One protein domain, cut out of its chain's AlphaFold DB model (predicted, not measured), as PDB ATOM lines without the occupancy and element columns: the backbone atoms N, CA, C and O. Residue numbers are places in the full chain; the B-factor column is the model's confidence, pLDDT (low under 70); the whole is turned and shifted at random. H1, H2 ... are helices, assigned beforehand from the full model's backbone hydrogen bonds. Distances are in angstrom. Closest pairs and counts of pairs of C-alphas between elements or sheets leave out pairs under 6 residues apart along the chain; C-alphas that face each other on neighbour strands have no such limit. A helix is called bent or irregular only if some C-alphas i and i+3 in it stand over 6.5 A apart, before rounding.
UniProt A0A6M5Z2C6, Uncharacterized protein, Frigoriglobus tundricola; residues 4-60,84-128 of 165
ATOM      1  N   ARG A   4     134.078 154.212  97.984       98.31
ATOM      2  CA  ARG A   4     134.516 152.813  97.919       98.31
ATOM      3  C   ARG A   4     133.338 151.836  97.870       98.31
ATOM      4  O   ARG A   4     133.320 150.943  97.030       98.31
ATOM      5  N   GLU A   5     132.351 152.004  98.753       98.19
ATOM      6  CA  GLU A   5     131.132 151.177  98.760       98.19
ATOM      7  C   GLU A   5     130.351 151.299  97.449       98.19
ATOM      8  O   GLU A   5     129.862 150.294  96.931       98.19
ATOM      9  N   ALA A   6     130.254 152.515  96.904       98.44
ATOM     10  CA  ALA A   6     129.593 152.761  95.630       98.44
ATOM     11  C   ALA A   6     130.313 152.053  94.474       98.44
ATOM     12  O   ALA A   6     129.651 151.395  93.678       98.44
ATOM     13  N   ILE A   7     131.649 152.113  94.420       98.50
ATOM     14  CA  ILE A   7     132.457 151.421  93.403       98.50
ATOM     15  C   ILE A   7     132.244 149.907  93.480       98.50
ATOM     16  O   ILE A   7     131.904 149.295  92.470       98.50
ATOM     17  N   LEU A   8     132.366 149.301  94.667       98.00
ATOM     18  CA  LEU A   8     132.165 147.854  94.828       98.00
ATOM     19  C   LEU A   8     130.765 147.410  94.399       98.00
ATOM     20  O   LEU A   8     130.604 146.334  93.825       98.00
ATOM     21  N   ARG A   9     129.749 148.242  94.653       97.94
ATOM     22  CA  ARG A   9     128.380 147.967  94.217       97.94
ATOM     23  C   ARG A   9     128.176 148.200  92.721       97.94
ATOM     24  O   ARG A   9     127.346 147.527  92.122       97.94
ATOM     25  N   ALA A  10     128.924 149.117  92.121       98.19
ATOM     26  CA  ALA A  10     128.811 149.441  90.708       98.19
ATOM     27  C   ALA A  10     129.393 148.357  89.798       98.19
ATOM     28  O   ALA A  10     128.797 148.058  88.768       98.19
ATOM     29  N   VAL A  11     130.518 147.738  90.171       97.88
ATOM     30  CA  VAL A  11     131.204 146.713  89.357       97.88
ATOM     31  C   VAL A  11     130.267 145.609  88.826       97.88
ATOM     32  O   VAL A  11     130.258 145.390  87.613       97.88
ATOM     33  N   PRO A  12     129.435 144.931  89.645       97.62
ATOM     34  CA  PRO A  12     128.503 143.931  89.120       97.62
ATOM     35  C   PRO A  12     127.428 144.526  88.194       97.62
ATOM     36  O   PRO A  12     126.967 143.839  87.287       97.62
ATOM     37  N   VAL A  13     127.055 145.799  88.367       98.00
ATOM     38  CA  VAL A  13     126.105 146.487  87.476       98.00
ATOM     39  C   VAL A  13     126.734 146.740  86.106       98.00
ATOM     40  O   VAL A  13     126.085 146.460  85.102       98.00
ATOM     41  N   PHE A  14     127.998 147.185  86.049       97.69
ATOM     42  CA  PHE A  14     128.758 147.293  84.794       97.69
ATOM     43  C   PHE A  14     128.813 145.947  84.061       97.69
ATOM     44  O   PHE A  14     128.533 145.876  82.865       97.69
ATOM     45  N   ALA A  15     129.126 144.873  84.792       96.25
ATOM     46  CA  ALA A  15     129.197 143.519  84.247       96.25
ATOM     47  C   ALA A  15     127.847 143.020  83.704       96.25
ATOM     48  O   ALA A  15     127.813 142.342  82.684       96.25
ATOM     49  N   ALA A  16     126.730 143.384  84.335       96.25
ATOM     50  CA  ALA A  16     125.396 143.008  83.867       96.25
ATOM     51  C   ALA A  16     124.902 143.828  82.654       96.25
ATOM     52  O   ALA A  16     123.939 143.421  82.006       96.25
ATOM     53  N   HIS A  17     125.543 144.958  82.327       93.44
ATOM     54  CA  HIS A  17     125.027 145.943  81.365       93.44
ATOM     55  C   HIS A  17     125.975 146.249  80.196       93.44
ATOM     56  O   HIS A  17     125.945 147.350  79.662       93.44
ATOM     57  N   THR A  18     126.764 145.286  79.712       85.31
ATOM     58  CA  THR A  18     127.846 145.490  78.716       85.31
ATOM     59  C   THR A  18     127.442 145.996  77.314       85.31
ATOM     60  O   THR A  18     128.277 146.022  76.413       85.31
ATOM     61  N   GLY A  19     126.189 146.397  77.089       83.88
ATOM     62  CA  GLY A  19     125.707 146.992  75.833       83.88
ATOM     63  C   GLY A  19     124.814 148.224  76.016       83.88
ATOM     64  O   GLY A  19     124.299 148.750  75.031       83.88
ATOM     65  N   GLY A  20     124.601 148.675  77.256       89.19
ATOM     66  CA  GLY A  20     123.769 149.838  77.555       89.19
ATOM     67  C   GLY A  20     124.532 151.154  77.411       89.19
ATOM     68  O   GLY A  20     125.726 151.231  77.702       89.19
ATOM     69  N   GLY A  21     123.835 152.218  77.011       92.81
ATOM     70  CA  GLY A  21     124.392 153.571  77.045       92.81
ATOM     71  C   GLY A  21     124.611 154.084  78.482       92.81
ATOM     72  O   GLY A  21     124.055 153.518  79.427       92.81
ATOM     73  N   PRO A  22     125.368 155.184  78.663       93.00
ATOM     74  CA  PRO A  22     125.649 155.760  79.981       93.00
ATOM     75  C   PRO A  22     124.395 156.045  80.819       93.00
ATOM     76  O   PRO A  22     124.399 155.798  82.020       93.00
ATOM     77  N   ASP A  23     123.304 156.508  80.204       93.81
ATOM     78  CA  ASP A  23     122.067 156.833  80.926       93.81
ATOM     79  C   ASP A  23     121.351 155.597  81.479       93.81
ATOM     80  O   ASP A  23     120.884 155.616  82.618       93.81
ATOM     81  N   ALA A  24     121.326 154.499  80.715       95.69
ATOM     82  CA  ALA A  24     120.791 153.229  81.196       95.69
ATOM     83  C   ALA A  24     121.611 152.732  82.392       95.69
ATOM     84  O   ALA A  24     121.055 152.412  83.438       95.69
ATOM     85  N   LEU A  25     122.942 152.780  82.288       96.88
ATOM     86  CA  LEU A  25     123.824 152.377  83.378       96.88
ATOM     87  C   LEU A  25     123.631 153.237  84.643       96.88
ATOM     88  O   LEU A  25     123.585 152.698  85.747       96.88
ATOM     89  N   ARG A  26     123.457 154.561  84.509       96.38
ATOM     90  CA  ARG A  26     123.145 155.451  85.649       96.38
ATOM     91  C   ARG A  26     121.828 155.068  86.333       96.38
ATOM     92  O   ARG A  26     121.758 155.066  87.566       96.38
ATOM     93  N   SER A  27     120.797 154.744  85.550       96.69
ATOM     94  CA  SER A  27     119.496 154.299  86.066       96.69
ATOM     95  C   SER A  27     119.624 152.997  86.860       96.69
ATOM     96  O   SER A  27     119.096 152.878  87.968       96.69
ATOM     97  N   GLU A  28     120.395 152.046  86.345       97.81
ATOM     98  CA  GLU A  28     120.624 150.749  86.987       97.81
ATOM     99  C   GLU A  28     121.446 150.877  88.272       97.81
ATOM    100  O   GLU A  28     121.108 150.289  89.299       97.81
ATOM    101  N   LEU A  29     122.466 151.738  88.284       97.81
ATOM    102  CA  LEU A  29     123.212 152.065  89.501       97.81
ATOM    103  C   LEU A  29     122.326 152.724  90.565       97.81
ATOM    104  O   LEU A  29     122.445 152.416  91.754       97.81
ATOM    105  N   THR A  30     121.411 153.600  90.149       97.94
ATOM    106  CA  THR A  30     120.441 154.225  91.060       97.94
ATOM    107  C   THR A  30     119.474 153.184  91.626       97.94
ATOM    108  O   THR A  30     119.209 153.178  92.828       97.94
ATOM    109  N   THR A  31     119.021 152.240  90.797       97.75
ATOM    110  CA  THR A  31     118.195 151.093  91.215       97.75
ATOM    111  C   THR A  31     118.949 150.174  92.183       97.75
ATOM    112  O   THR A  31     118.371 149.687  93.154       97.75
ATOM    113  N   ALA A  32     120.266 150.030  92.016       97.06
ATOM    114  CA  ALA A  32     121.159 149.369  92.972       97.06
ATOM    115  C   ALA A  32     121.409 150.193  94.261       97.06
ATOM    116  O   ALA A  32     122.173 149.791  95.148       97.06
ATOM    117  N   GLY A  33     120.761 151.347  94.409       97.81
ATOM    118  CA  GLY A  33     120.770 152.163  95.618       97.81
ATOM    119  C   GLY A  33     121.917 153.168  95.706       97.81
ATOM    120  O   GLY A  33     122.178 153.669  96.802       97.81
ATOM    121  N   LEU A  34     122.619 153.463  94.605       98.25
ATOM    122  CA  LEU A  34     123.541 154.600  94.573       98.25
ATOM    123  C   LEU A  34     122.731 155.908  94.506       98.25
ATOM    124  O   LEU A  34     121.767 155.996  93.747       98.25
ATOM    125  N   PRO A  35     123.121 156.960  95.251       96.50
ATOM    126  CA  PRO A  35     122.577 158.295  95.027       96.50
ATOM    127  C   PRO A  35     122.803 158.730  93.574       96.50
ATOM    128  O   PRO A  35     123.901 158.541  93.054       96.50
ATOM    129  N   ALA A  36     121.809 159.358  92.940       94.62
ATOM    130  CA  ALA A  36     121.853 159.691  91.511       94.62
ATOM    131  C   ALA A  36     123.107 160.489  91.094       94.62
ATOM    132  O   ALA A  36     123.728 160.176  90.080       94.62
ATOM    133  N   ALA A  37     123.526 161.470  91.905       93.50
ATOM    134  CA  ALA A  37     124.750 162.237  91.656       93.50
ATOM    135  C   ALA A  37     126.006 161.343  91.666       93.50
ATOM    136  O   ALA A  37     126.806 161.383  90.738       93.50
ATOM    137  N   LEU A  38     126.128 160.460  92.663       96.12
ATOM    138  CA  LEU A  38     127.253 159.531  92.769       96.12
ATOM    139  C   LEU A  38     127.225 158.466  91.661       96.12
ATOM    140  O   LEU A  38     128.275 158.078  91.165       96.12
ATOM    141  N   ALA A  39     126.043 158.012  91.234       96.88
ATOM    142  CA  ALA A  39     125.903 157.117  90.088       96.88
ATOM    143  C   ALA A  39     126.410 157.774  88.794       96.88
ATOM    144  O   ALA A  39     127.131 157.137  88.029       96.88
ATOM    145  N   ALA A  40     126.085 159.053  88.567       95.12
ATOM    146  CA  ALA A  40     126.602 159.806  87.427       95.12
ATOM    147  C   ALA A  40     128.135 159.921  87.466       95.12
ATOM    148  O   ALA A  40     128.784 159.611  86.468       95.12
ATOM    149  N   GLU A  41     128.711 160.274  88.619       96.44
ATOM    150  CA  GLU A  41     130.168 160.342  88.799       96.44
ATOM    151  C   GLU A  41     130.843 158.976  88.587       96.44
ATOM    152  O   GLU A  41     131.866 158.889  87.912       96.44
ATOM    153  N   VAL A  42     130.260 157.891  89.106       98.06
ATOM    154  CA  VAL A  42     130.756 156.521  88.891       98.06
ATOM    155  C   VAL A  42     130.811 156.172  87.407       98.06
ATOM    156  O   VAL A  42     131.836 155.672  86.950       98.06
ATOM    157  N   VAL A  43     129.759 156.465  86.640       97.50
ATOM    158  CA  VAL A  43     129.739 156.189  85.193       97.50
ATOM    159  C   VAL A  43     130.781 157.009  84.435       97.50
ATOM    160  O   VAL A  43     131.358 156.515  83.471       97.50
ATOM    161  N   GLU A  44     131.037 158.244  84.860       96.62
ATOM    162  CA  GLU A  44     131.980 159.136  84.181       96.62
ATOM    163  C   GLU A  44     133.447 158.824  84.509       96.62
ATOM    164  O   GLU A  44     134.277 158.780  83.602       96.62
ATOM    165  N   PHE A  45     133.781 158.604  85.783       98.31
ATOM    166  CA  PHE A  45     135.177 158.577  86.234       98.31
ATOM    167  C   PHE A  45     135.734 157.185  86.503       98.31
ATOM    168  O   PHE A  45     136.935 156.978  86.306       98.31
ATOM    169  N   LEU A  46     134.909 156.224  86.935       98.69
ATOM    170  CA  LEU A  46     135.408 154.888  87.269       98.69
ATOM    171  C   LEU A  46     136.020 154.182  86.044       98.69
ATOM    172  O   LEU A  46     137.142 153.685  86.172       98.69
ATOM    173  N   PRO A  47     135.387 154.181  84.849       98.62
ATOM    174  CA  PRO A  47     135.986 153.573  83.662       98.62
ATOM    175  C   PRO A  47     137.338 154.183  83.291       98.62
ATOM    176  O   PRO A  47     138.260 153.454  82.936       98.62
ATOM    177  N   ILE A  48     137.475 155.511  83.399       98.62
ATOM    178  CA  ILE A  48     138.719 156.235  83.099       98.62
ATOM    179  C   ILE A  48     139.820 155.808  84.071       98.62
ATOM    180  O   ILE A  48     140.915 155.446  83.641       98.62
ATOM    181  N   ALA A  49     139.525 155.807  85.372       98.69
ATOM    182  CA  ALA A  49     140.489 155.449  86.406       98.69
ATOM    183  C   ALA A  49     141.008 154.014  86.239       98.69
ATOM    184  O   ALA A  49     142.217 153.785  86.207       98.69
ATOM    185  N   VAL A  50     140.096 153.054  86.066       98.62
ATOM    186  CA  VAL A  50     140.449 151.634  85.936       98.62
ATOM    187  C   VAL A  50     141.163 151.362  84.610       98.62
ATOM    188  O   VAL A  50     142.148 150.625  84.587       98.62
ATOM    189  N   ALA A  51     140.746 152.006  83.515       98.50
ATOM    190  CA  ALA A  51     141.438 151.900  82.232       98.50
ATOM    191  C   ALA A  51     142.880 152.411  82.318       98.50
ATOM    192  O   ALA A  51     143.801 151.748  81.847       98.50
ATOM    193  N   ARG A  52     143.094 153.574  82.938       98.38
ATOM    194  CA  ARG A  52     144.435 154.152  83.087       98.38
ATOM    195  C   ARG A  52     145.319 153.335  84.023       98.38
ATOM    196  O   ARG A  52     146.503 153.203  83.734       98.38
ATOM    197  N   ALA A  53     144.762 152.738  85.080       98.31
ATOM    198  CA  ALA A  53     145.491 151.771  85.902       98.31
ATOM    199  C   ALA A  53     145.936 150.551  85.081       98.31
ATOM    200  O   ALA A  53     147.101 150.170  85.139       98.31
ATOM    201  N   MET A  54     145.036 149.983  84.273       97.38
ATOM    202  CA  MET A  54     145.327 148.829  83.414       97.38
ATOM    203  C   MET A  54     146.392 149.135  82.349       97.38
ATOM    204  O   MET A  54     147.194 148.271  82.009       97.38
ATOM    205  N   LEU A  55     146.404 150.361  81.822       97.50
ATOM    206  CA  LEU A  55     147.346 150.813  80.791       97.50
ATOM    207  C   LEU A  55     148.650 151.385  81.372       97.50
ATOM    208  O   LEU A  55     149.548 151.785  80.622       97.50
ATOM    209  N   ASN A  56     148.765 151.450  82.700       96.75
ATOM    210  CA  ASN A  56     149.944 151.977  83.366       96.75
ATOM    211  C   ASN A  56     151.185 151.136  83.029       96.75
ATOM    212  O   ASN A  56     151.134 149.911  82.960       96.75
ATOM    213  N   GLY A  57     152.320 151.799  82.809       96.06
ATOM    214  CA  GLY A  57     153.574 151.138  82.430       96.06
ATOM    215  C   GLY A  57     153.691 150.751  80.949       96.06
ATOM    216  O   GLY A  57     154.776 150.367  80.524       96.06
ATOM    217  N   MET A  58     152.640 150.920  80.137       97.50
ATOM    218  CA  MET A  58     152.706 150.668  78.687       97.50
ATOM    219  C   MET A  58     153.317 151.831  77.884       97.50
ATOM    220  O   MET A  58     153.515 151.705  76.683       97.50
ATOM    221  N   GLY A  59     153.597 152.977  78.513       97.75
ATOM    222  CA  GLY A  59     154.164 154.154  77.840       97.75
ATOM    223  C   GLY A  59     153.141 155.091  77.185       97.75
ATOM    224  O   GLY A  59     153.536 156.122  76.647       97.75
ATOM    225  N   VAL A  60     151.838 154.789  77.272       98.12
ATOM    226  CA  VAL A  60     150.779 155.703  76.814       98.12
ATOM    227  C   VAL A  60     150.799 156.988  77.643       98.12
ATOM    228  O   VAL A  60     150.870 156.948  78.874       98.12
ATOM    229  N   GLU A  84     138.928 164.401  91.583       97.25
ATOM    230  CA  GLU A  84     137.616 163.759  91.525       97.25
ATOM    231  C   GLU A  84     137.605 162.503  92.420       97.25
ATOM    232  O   GLU A  84     138.329 161.537  92.149       97.25
ATOM    233  N   PRO A  85     136.774 162.456  93.482       97.75
ATOM    234  CA  PRO A  85     136.837 161.385  94.479       97.75
ATOM    235  C   PRO A  85     136.662 159.978  93.898       97.75
ATOM    236  O   PRO A  85     137.355 159.047  94.307       97.75
ATOM    237  N   VAL A  86     135.750 159.819  92.933       98.50
ATOM    238  CA  VAL A  86     135.508 158.542  92.245       98.50
ATOM    239  C   VAL A  86     136.718 158.117  91.421       98.50
ATOM    240  O   VAL A  86     137.065 156.937  91.445       98.50
ATOM    241  N   TYR A  87     137.373 159.048  90.721       98.69
ATOM    242  CA  TYR A  87     138.564 158.739  89.934       98.69
ATOM    243  C   TYR A  87     139.693 158.248  90.843       98.69
ATOM    244  O   TYR A  87     140.211 157.148  90.650       98.69
ATOM    245  N   SER A  88     140.024 159.019  91.879       98.56
ATOM    246  CA  SER A  88     141.118 158.694  92.798       98.56
ATOM    247  C   SER A  88     140.877 157.385  93.551       98.56
ATOM    248  O   SER A  88     141.785 156.559  93.664       98.56
ATOM    249  N   ALA A  89     139.642 157.136  94.002       98.62
ATOM    250  CA  ALA A  89     139.280 155.861  94.617       98.62
ATOM    251  C   ALA A  89     139.309 154.698  93.610       98.62
ATOM    252  O   ALA A  89     139.841 153.638  93.927       98.62
ATOM    253  N   GLY A  90     138.781 154.889  92.398       98.62
ATOM    254  CA  GLY A  90     138.786 153.876  91.341       98.62
ATOM    255  C   GLY A  90     140.199 153.466  90.932       98.62
ATOM    256  O   GLY A  90     140.469 152.277  90.779       98.62
ATOM    257  N   LEU A  91     141.113 154.435  90.841       98.44
ATOM    258  CA  LEU A  91     142.520 154.201  90.530       98.44
ATOM    259  C   LEU A  91     143.186 153.356  91.625       98.44
ATOM    260  O   LEU A  91     143.836 152.359  91.323       98.44
ATOM    261  N   ALA A  92     142.962 153.705  92.897       98.38
ATOM    262  CA  ALA A  92     143.483 152.955  94.042       98.38
ATOM    263  C   ALA A  92     142.867 151.549  94.185       98.38
ATOM    264  O   ALA A  92     143.465 150.669  94.803       98.38
ATOM    265  N   MET A  93     141.670 151.332  93.635       98.31
ATOM    266  CA  MET A  93     140.935 150.069  93.714       98.31
ATOM    267  C   MET A  93     141.106 149.170  92.485       98.31
ATOM    268  O   MET A  93     140.536 148.080  92.474       98.31
ATOM    269  N   ALA A  94     141.866 149.573  91.466       97.88
ATOM    270  CA  ALA A  94     141.957 148.830  90.207       97.88
ATOM    271  C   ALA A  94     142.375 147.358  90.403       97.88
ATOM    272  O   ALA A  94     141.726 146.462  89.866       97.88
ATOM    273  N   ASP A  95     143.367 147.094  91.260       97.25
ATOM    274  CA  ASP A  95     143.806 145.729  91.593       97.25
ATOM    275  C   ASP A  95     142.733 144.925  92.347       97.25
ATOM    276  O   ASP A  95     142.613 143.709  92.194       97.25
ATOM    277  N   GLU A  96     141.937 145.580  93.196       97.69
ATOM    278  CA  GLU A  96     140.817 144.935  93.884       97.69
ATOM    279  C   GLU A  96     139.707 144.564  92.898       97.69
ATOM    280  O   GLU A  96     139.217 143.438  92.943       97.69
ATOM    281  N   ILE A  97     139.375 145.462  91.969       97.50
ATOM    282  CA  ILE A  97     138.405 145.210  90.896       97.50
ATOM    283  C   ILE A  97     138.898 144.069  89.995       97.50
ATOM    284  O   ILE A  97     138.122 143.175  89.672       97.50
ATOM    285  N   GLY A  98     140.192 144.035  89.659       96.81
ATOM    286  CA  GLY A  98     140.803 142.929  88.916       96.81
ATOM    287  C   GLY A  98     140.641 141.579  89.620       96.81
ATOM    288  O   GLY A  98     140.270 140.589  88.992       96.81
ATOM    289  N   ARG A  99     140.801 141.538  90.950       97.00
ATOM    290  CA  ARG A  99     140.574 140.319  91.754       97.00
ATOM    291  C   ARG A  99     139.111 139.866  91.811       97.00
ATOM    292  O   ARG A  99     138.867 138.719  92.179       97.00
ATOM    293  N   MET A 100     138.150 140.714  91.438       95.38
ATOM    294  CA  MET A 100     136.745 140.311  91.265       95.38
ATOM    295  C   MET A 100     136.519 139.519  89.963       95.38
ATOM    296  O   MET A 100     135.455 138.923  89.794       95.38
ATOM    297  N   GLY A 101     137.514 139.484  89.070       96.06
ATOM    298  CA  GLY A 101     137.548 138.673  87.857       96.06
ATOM    299  C   GLY A 101     137.736 139.501  86.586       96.06
ATOM    300  O   GLY A 101     137.211 140.611  86.465       96.06
ATOM    301  N   ASP A 102     138.419 138.919  85.598       94.69
ATOM    302  CA  ASP A 102     138.750 139.573  84.323       94.69
ATOM    303  C   ASP A 102     137.517 140.118  83.597       94.69
ATOM    304  O   ASP A 102     137.564 141.195  83.004       94.69
ATOM    305  N   TYR A 103     136.392 139.402  83.674       95.56
ATOM    306  CA  TYR A 103     135.132 139.845  83.083       95.56
ATOM    307  C   TYR A 103     134.625 141.148  83.714       95.56
ATOM    308  O   TYR A 103     134.224 142.062  82.997       95.56
ATOM    309  N   ALA A 104     134.686 141.261  85.042       93.62
ATOM    310  CA  ALA A 104     134.249 142.450  85.767       93.62
ATOM    311  C   ALA A 104     135.159 143.651  85.472       93.62
ATOM    312  O   ALA A 104     134.669 144.741  85.177       93.62
ATOM    313  N   LEU A 105     136.478 143.430  85.469       96.50
ATOM    314  CA  LEU A 105     137.458 144.441  85.077       96.50
ATOM    315  C   LEU A 105     137.206 144.932  83.644       96.50
ATOM    316  O   LEU A 105     137.076 146.135  83.410       96.50
ATOM    317  N   THR A 106     137.069 143.994  82.705       96.81
ATOM    318  CA  THR A 106     136.826 144.269  81.281       96.81
ATOM    319  C   THR A 106     135.522 145.039  81.073       96.81
ATOM    320  O   THR A 106     135.479 145.985  80.287       96.81
ATOM    321  N   ALA A 107     134.463 144.679  81.802       96.94
ATOM    322  CA  ALA A 107     133.179 145.367  81.730       96.94
ATOM    323  C   ALA A 107     133.286 146.844  82.137       96.94
ATOM    324  O   ALA A 107     132.694 147.691  81.476       96.94
ATOM    325  N   VAL A 108     134.074 147.166  83.169       98.06
ATOM    326  CA  VAL A 108     134.295 148.556  83.595       98.06
ATOM    327  C   VAL A 108     135.125 149.326  82.563       98.06
ATOM    328  O   VAL A 108     134.700 150.391  82.115       98.06
ATOM    329  N   VAL A 109     136.282 148.802  82.140       97.69
ATOM    330  CA  VAL A 109     137.173 149.533  81.211       97.69
ATOM    331  C   VAL A 109     136.564 149.715  79.823       97.69
ATOM    332  O   VAL A 109     136.855 150.707  79.159       97.69
ATOM    333  N   ASN A 110     135.660 148.829  79.396       96.88
ATOM    334  CA  ASN A 110     134.955 148.969  78.122       96.88
ATOM    335  C   ASN A 110     134.036 150.196  78.060       96.88
ATOM    336  O   ASN A 110     133.685 150.605  76.958       96.88
ATOM    337  N   TYR A 111     133.687 150.821  79.187       97.12
ATOM    338  CA  TYR A 111     132.988 152.110  79.191       97.12
ATOM    339  C   TYR A 111     133.923 153.317  79.010       97.12
ATOM    340  O   TYR A 111     133.448 154.435  78.815       97.12
ATOM    341  N   SER A 112     135.245 153.120  79.037       97.31
ATOM    342  CA  SER A 112     136.222 154.182  78.793       97.31
ATOM    343  C   SER A 112     136.470 154.371  77.298       97.31
ATOM    344  O   SER A 112     136.971 153.481  76.607       97.31
ATOM    345  N   SER A 113     136.178 155.570  76.794       96.00
ATOM    346  CA  SER A 113     136.487 155.945  75.409       96.00
ATOM    347  C   SER A 113     137.995 155.949  75.130       96.00
ATOM    348  O   SER A 113     138.408 155.583  74.027       96.00
ATOM    349  N   GLU A 114     138.822 156.296  76.125       97.12
ATOM    350  CA  GLU A 114     140.285 156.229  76.031       97.12
ATOM    351  C   GLU A 114     140.747 154.786  75.822       97.12
ATOM    352  O   GLU A 114     141.487 154.510  74.876       97.12
ATOM    353  N   TYR A 115     140.253 153.848  76.640       98.00
ATOM    354  CA  TYR A 115     140.579 152.427  76.505       98.00
ATOM    355  C   TYR A 115     140.185 151.885  75.128       98.00
ATOM    356  O   TYR A 115     140.992 151.244  74.457       98.00
ATOM    357  N   GLN A 116     138.970 152.192  74.666       97.62
ATOM    358  CA  GLN A 116     138.501 151.766  73.346       97.62
ATOM    359  C   GLN A 116     139.353 152.339  72.202       97.62
ATOM    360  O   GLN A 116     139.605 151.655  71.208       97.62
ATOM    361  N   ALA A 117     139.779 153.603  72.297       98.00
ATOM    362  CA  ALA A 117     140.639 154.226  71.294       98.00
ATOM    363  C   ALA A 117     142.035 153.587  71.273       98.00
ATOM    364  O   ALA A 117     142.520 153.222  70.200       98.00
ATOM    365  N   ILE A 118     142.635 153.382  72.447       98.19
ATOM    366  CA  ILE A 118     143.953 152.755  72.594       98.19
ATOM    367  C   ILE A 118     143.916 151.307  72.117       98.19
ATOM    368  O   ILE A 118     144.732 150.923  71.287       98.19
ATOM    369  N   SER A 119     142.934 150.521  72.564       97.94
ATOM    370  CA  SER A 119     142.760 149.128  72.143       97.94
ATOM    371  C   SER A 119     142.652 149.013  70.618       97.94
ATOM    372  O   SER A 119     143.331 148.190  70.005       97.94
ATOM    373  N   ARG A 120     141.882 149.897  69.966       98.38
ATOM    374  CA  ARG A 120     141.814 149.947  68.495       98.38
ATOM    375  C   ARG A 120     143.155 150.297  67.848       98.38
ATOM    376  O   ARG A 120     143.510 149.662  66.861       98.38
ATOM    377  N   ALA A 121     143.894 151.267  68.385       98.25
ATOM    378  CA  ALA A 121     145.201 151.650  67.849       98.25
ATOM    379  C   ALA A 121     146.233 150.515  67.974       98.25
ATOM    380  O   ALA A 121     146.918 150.196  67.001       98.25
ATOM    381  N   LEU A 122     146.293 149.854  69.135       97.75
ATOM    382  CA  LEU A 122     147.184 148.717  69.377       97.75
ATOM    383  C   LEU A 122     146.848 147.532  68.463       97.75
ATOM    384  O   LEU A 122     147.739 146.976  67.825       97.75
ATOM    385  N   ASN A 123     145.562 147.198  68.316       97.75
ATOM    386  CA  ASN A 123     145.114 146.165  67.374       97.75
ATOM    387  C   ASN A 123     145.392 146.537  65.904       97.75
ATOM    388  O   ASN A 123     145.510 145.655  65.056       97.75
ATOM    389  N   GLY A 124     145.525 147.831  65.601       98.06
ATOM    390  CA  GLY A 124     145.961 148.351  64.304       98.06
ATOM    391  C   GLY A 124     147.482 148.376  64.104       98.06
ATOM    392  O   GLY A 124     147.939 148.855  63.069       98.06
ATOM    393  N   GLY A 125     148.268 147.888  65.068       98.12
ATOM    394  CA  GLY A 125     149.729 147.812  64.991       98.12
ATOM    395  C   GLY A 125     150.475 149.047  65.504       98.12
ATOM    396  O   GLY A 125     151.696 149.110  65.363       98.12
ATOM    397  N   SER A 126     149.787 150.030  66.098       98.31
ATOM    398  CA  SER A 126     150.471 151.119  66.810       98.31
ATOM    399  C   SER A 126     151.201 150.593  68.047       98.31
ATOM    400  O   SER A 126     150.760 149.636  68.684       98.31
ATOM    401  N   ARG A 127     152.301 151.250  68.422       98.25
ATOM    402  CA  ARG A 127     152.999 150.991  69.686       98.25
ATOM    403  C   ARG A 127     152.415 151.875  70.776       98.25
ATOM    404  O   ARG A 127     152.042 153.014  70.510       98.25
ATOM    405  N   ALA A 128     152.352 151.365  71.999       97.75
ATOM    406  CA  ALA A 128     151.753 152.088  73.114       97.75
ATOM    407  C   ALA A 128     152.507 153.390  73.450       97.75
ATOM    408  O   ALA A 128     151.858 154.404  73.708       97.75
TER     409      ALA A 128
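Overview. This is residues 4 to 60 and 84 to 128 of the 165 residues of an uncharacterized protein of Frigoriglobus tundricola (UniProt A0A6M5Z2C6). Six helices gather round one bent helix, H3: H1 and H2 pack on its first arm, H3a, and H4, H5, H6 and H7 on its second, H3b. H1 also packs on H4 and H6, while residues 120 to 125, of which 120 to 123 belong to H7, stick out. The printed part has 102 residues with seven named helices, H1 to H7 in order, and no named strand: all helix, mostly crossed. It is compact, with a radius of gyration of the C-alphas of 13.2 A, yet elongated, spanning 42 by 26 by 24 A.

Arrangement. H1, residues 4 to 16, touches H2, residues 22 to 31, with residues 10 to 14 alone; their closest C-alphas, of Ala 10 and Leu 29, are 6.3 A apart. H3, residues 36 to 54, was assigned as one helix by its hydrogen bonds but is bent: C-alphas 44 and 47 are 6.9 A apart, and H3a, residues 36 to 44, and H3b, residues 47 to 54, stand at a steep tilt of 41 degrees. H2 and H3a form a helical hairpin, closest at the C-alphas of Arg 26 and Ala 39, 5.5 A. H3b touches H4, residues 85 to 92, at a shallow tilt of 21 degrees, the same way; the closest C-alphas, of Ala 49 and Leu 91, are 4.8 A apart. H3b also touches H5, residues 94 to 99, closest at the C-alphas of Val 50 and Ala 94, 5.3 A. H6, residues 102 to 109, is about perpendicular to H1, at 76 degrees, and touches its residues 11 to 15 alone, closest at the C-alphas of Ala 107 and Ala 15, 5.1 A. H7, residues 113 to 123, touches H3b, closest at the C-alphas of Tyr 115 and Ala 51, 5.8 A. Every O i to N i+4 pair is within hydrogen-bond range in H2, H3a, H3b, H4, H5, H6 and H7, and 7 of 9 in H1.

Along the chain. H1 begins at C-alpha 4 (134.516, 152.813, 97.919), is 19.4 A long and only just irregular: C-alphas 9 and 12 are 6.50 A apart. H2 is 14.3 A long, and H7, 15.3 A, ends at C-alpha 123 (145.114, 146.165, 67.374).

Size, cuts and confidence. The C-alphas farthest apart, of Gly 33 and Gly 125, are 42.4 A apart. Residues 61 to 83 are not printed, and C-alphas 60 and 84 are 21.3 A apart across this cut. Of the links printed whole, none is long. Mean pLDDT of the printed part is 96.9, and no printed residue is under 70.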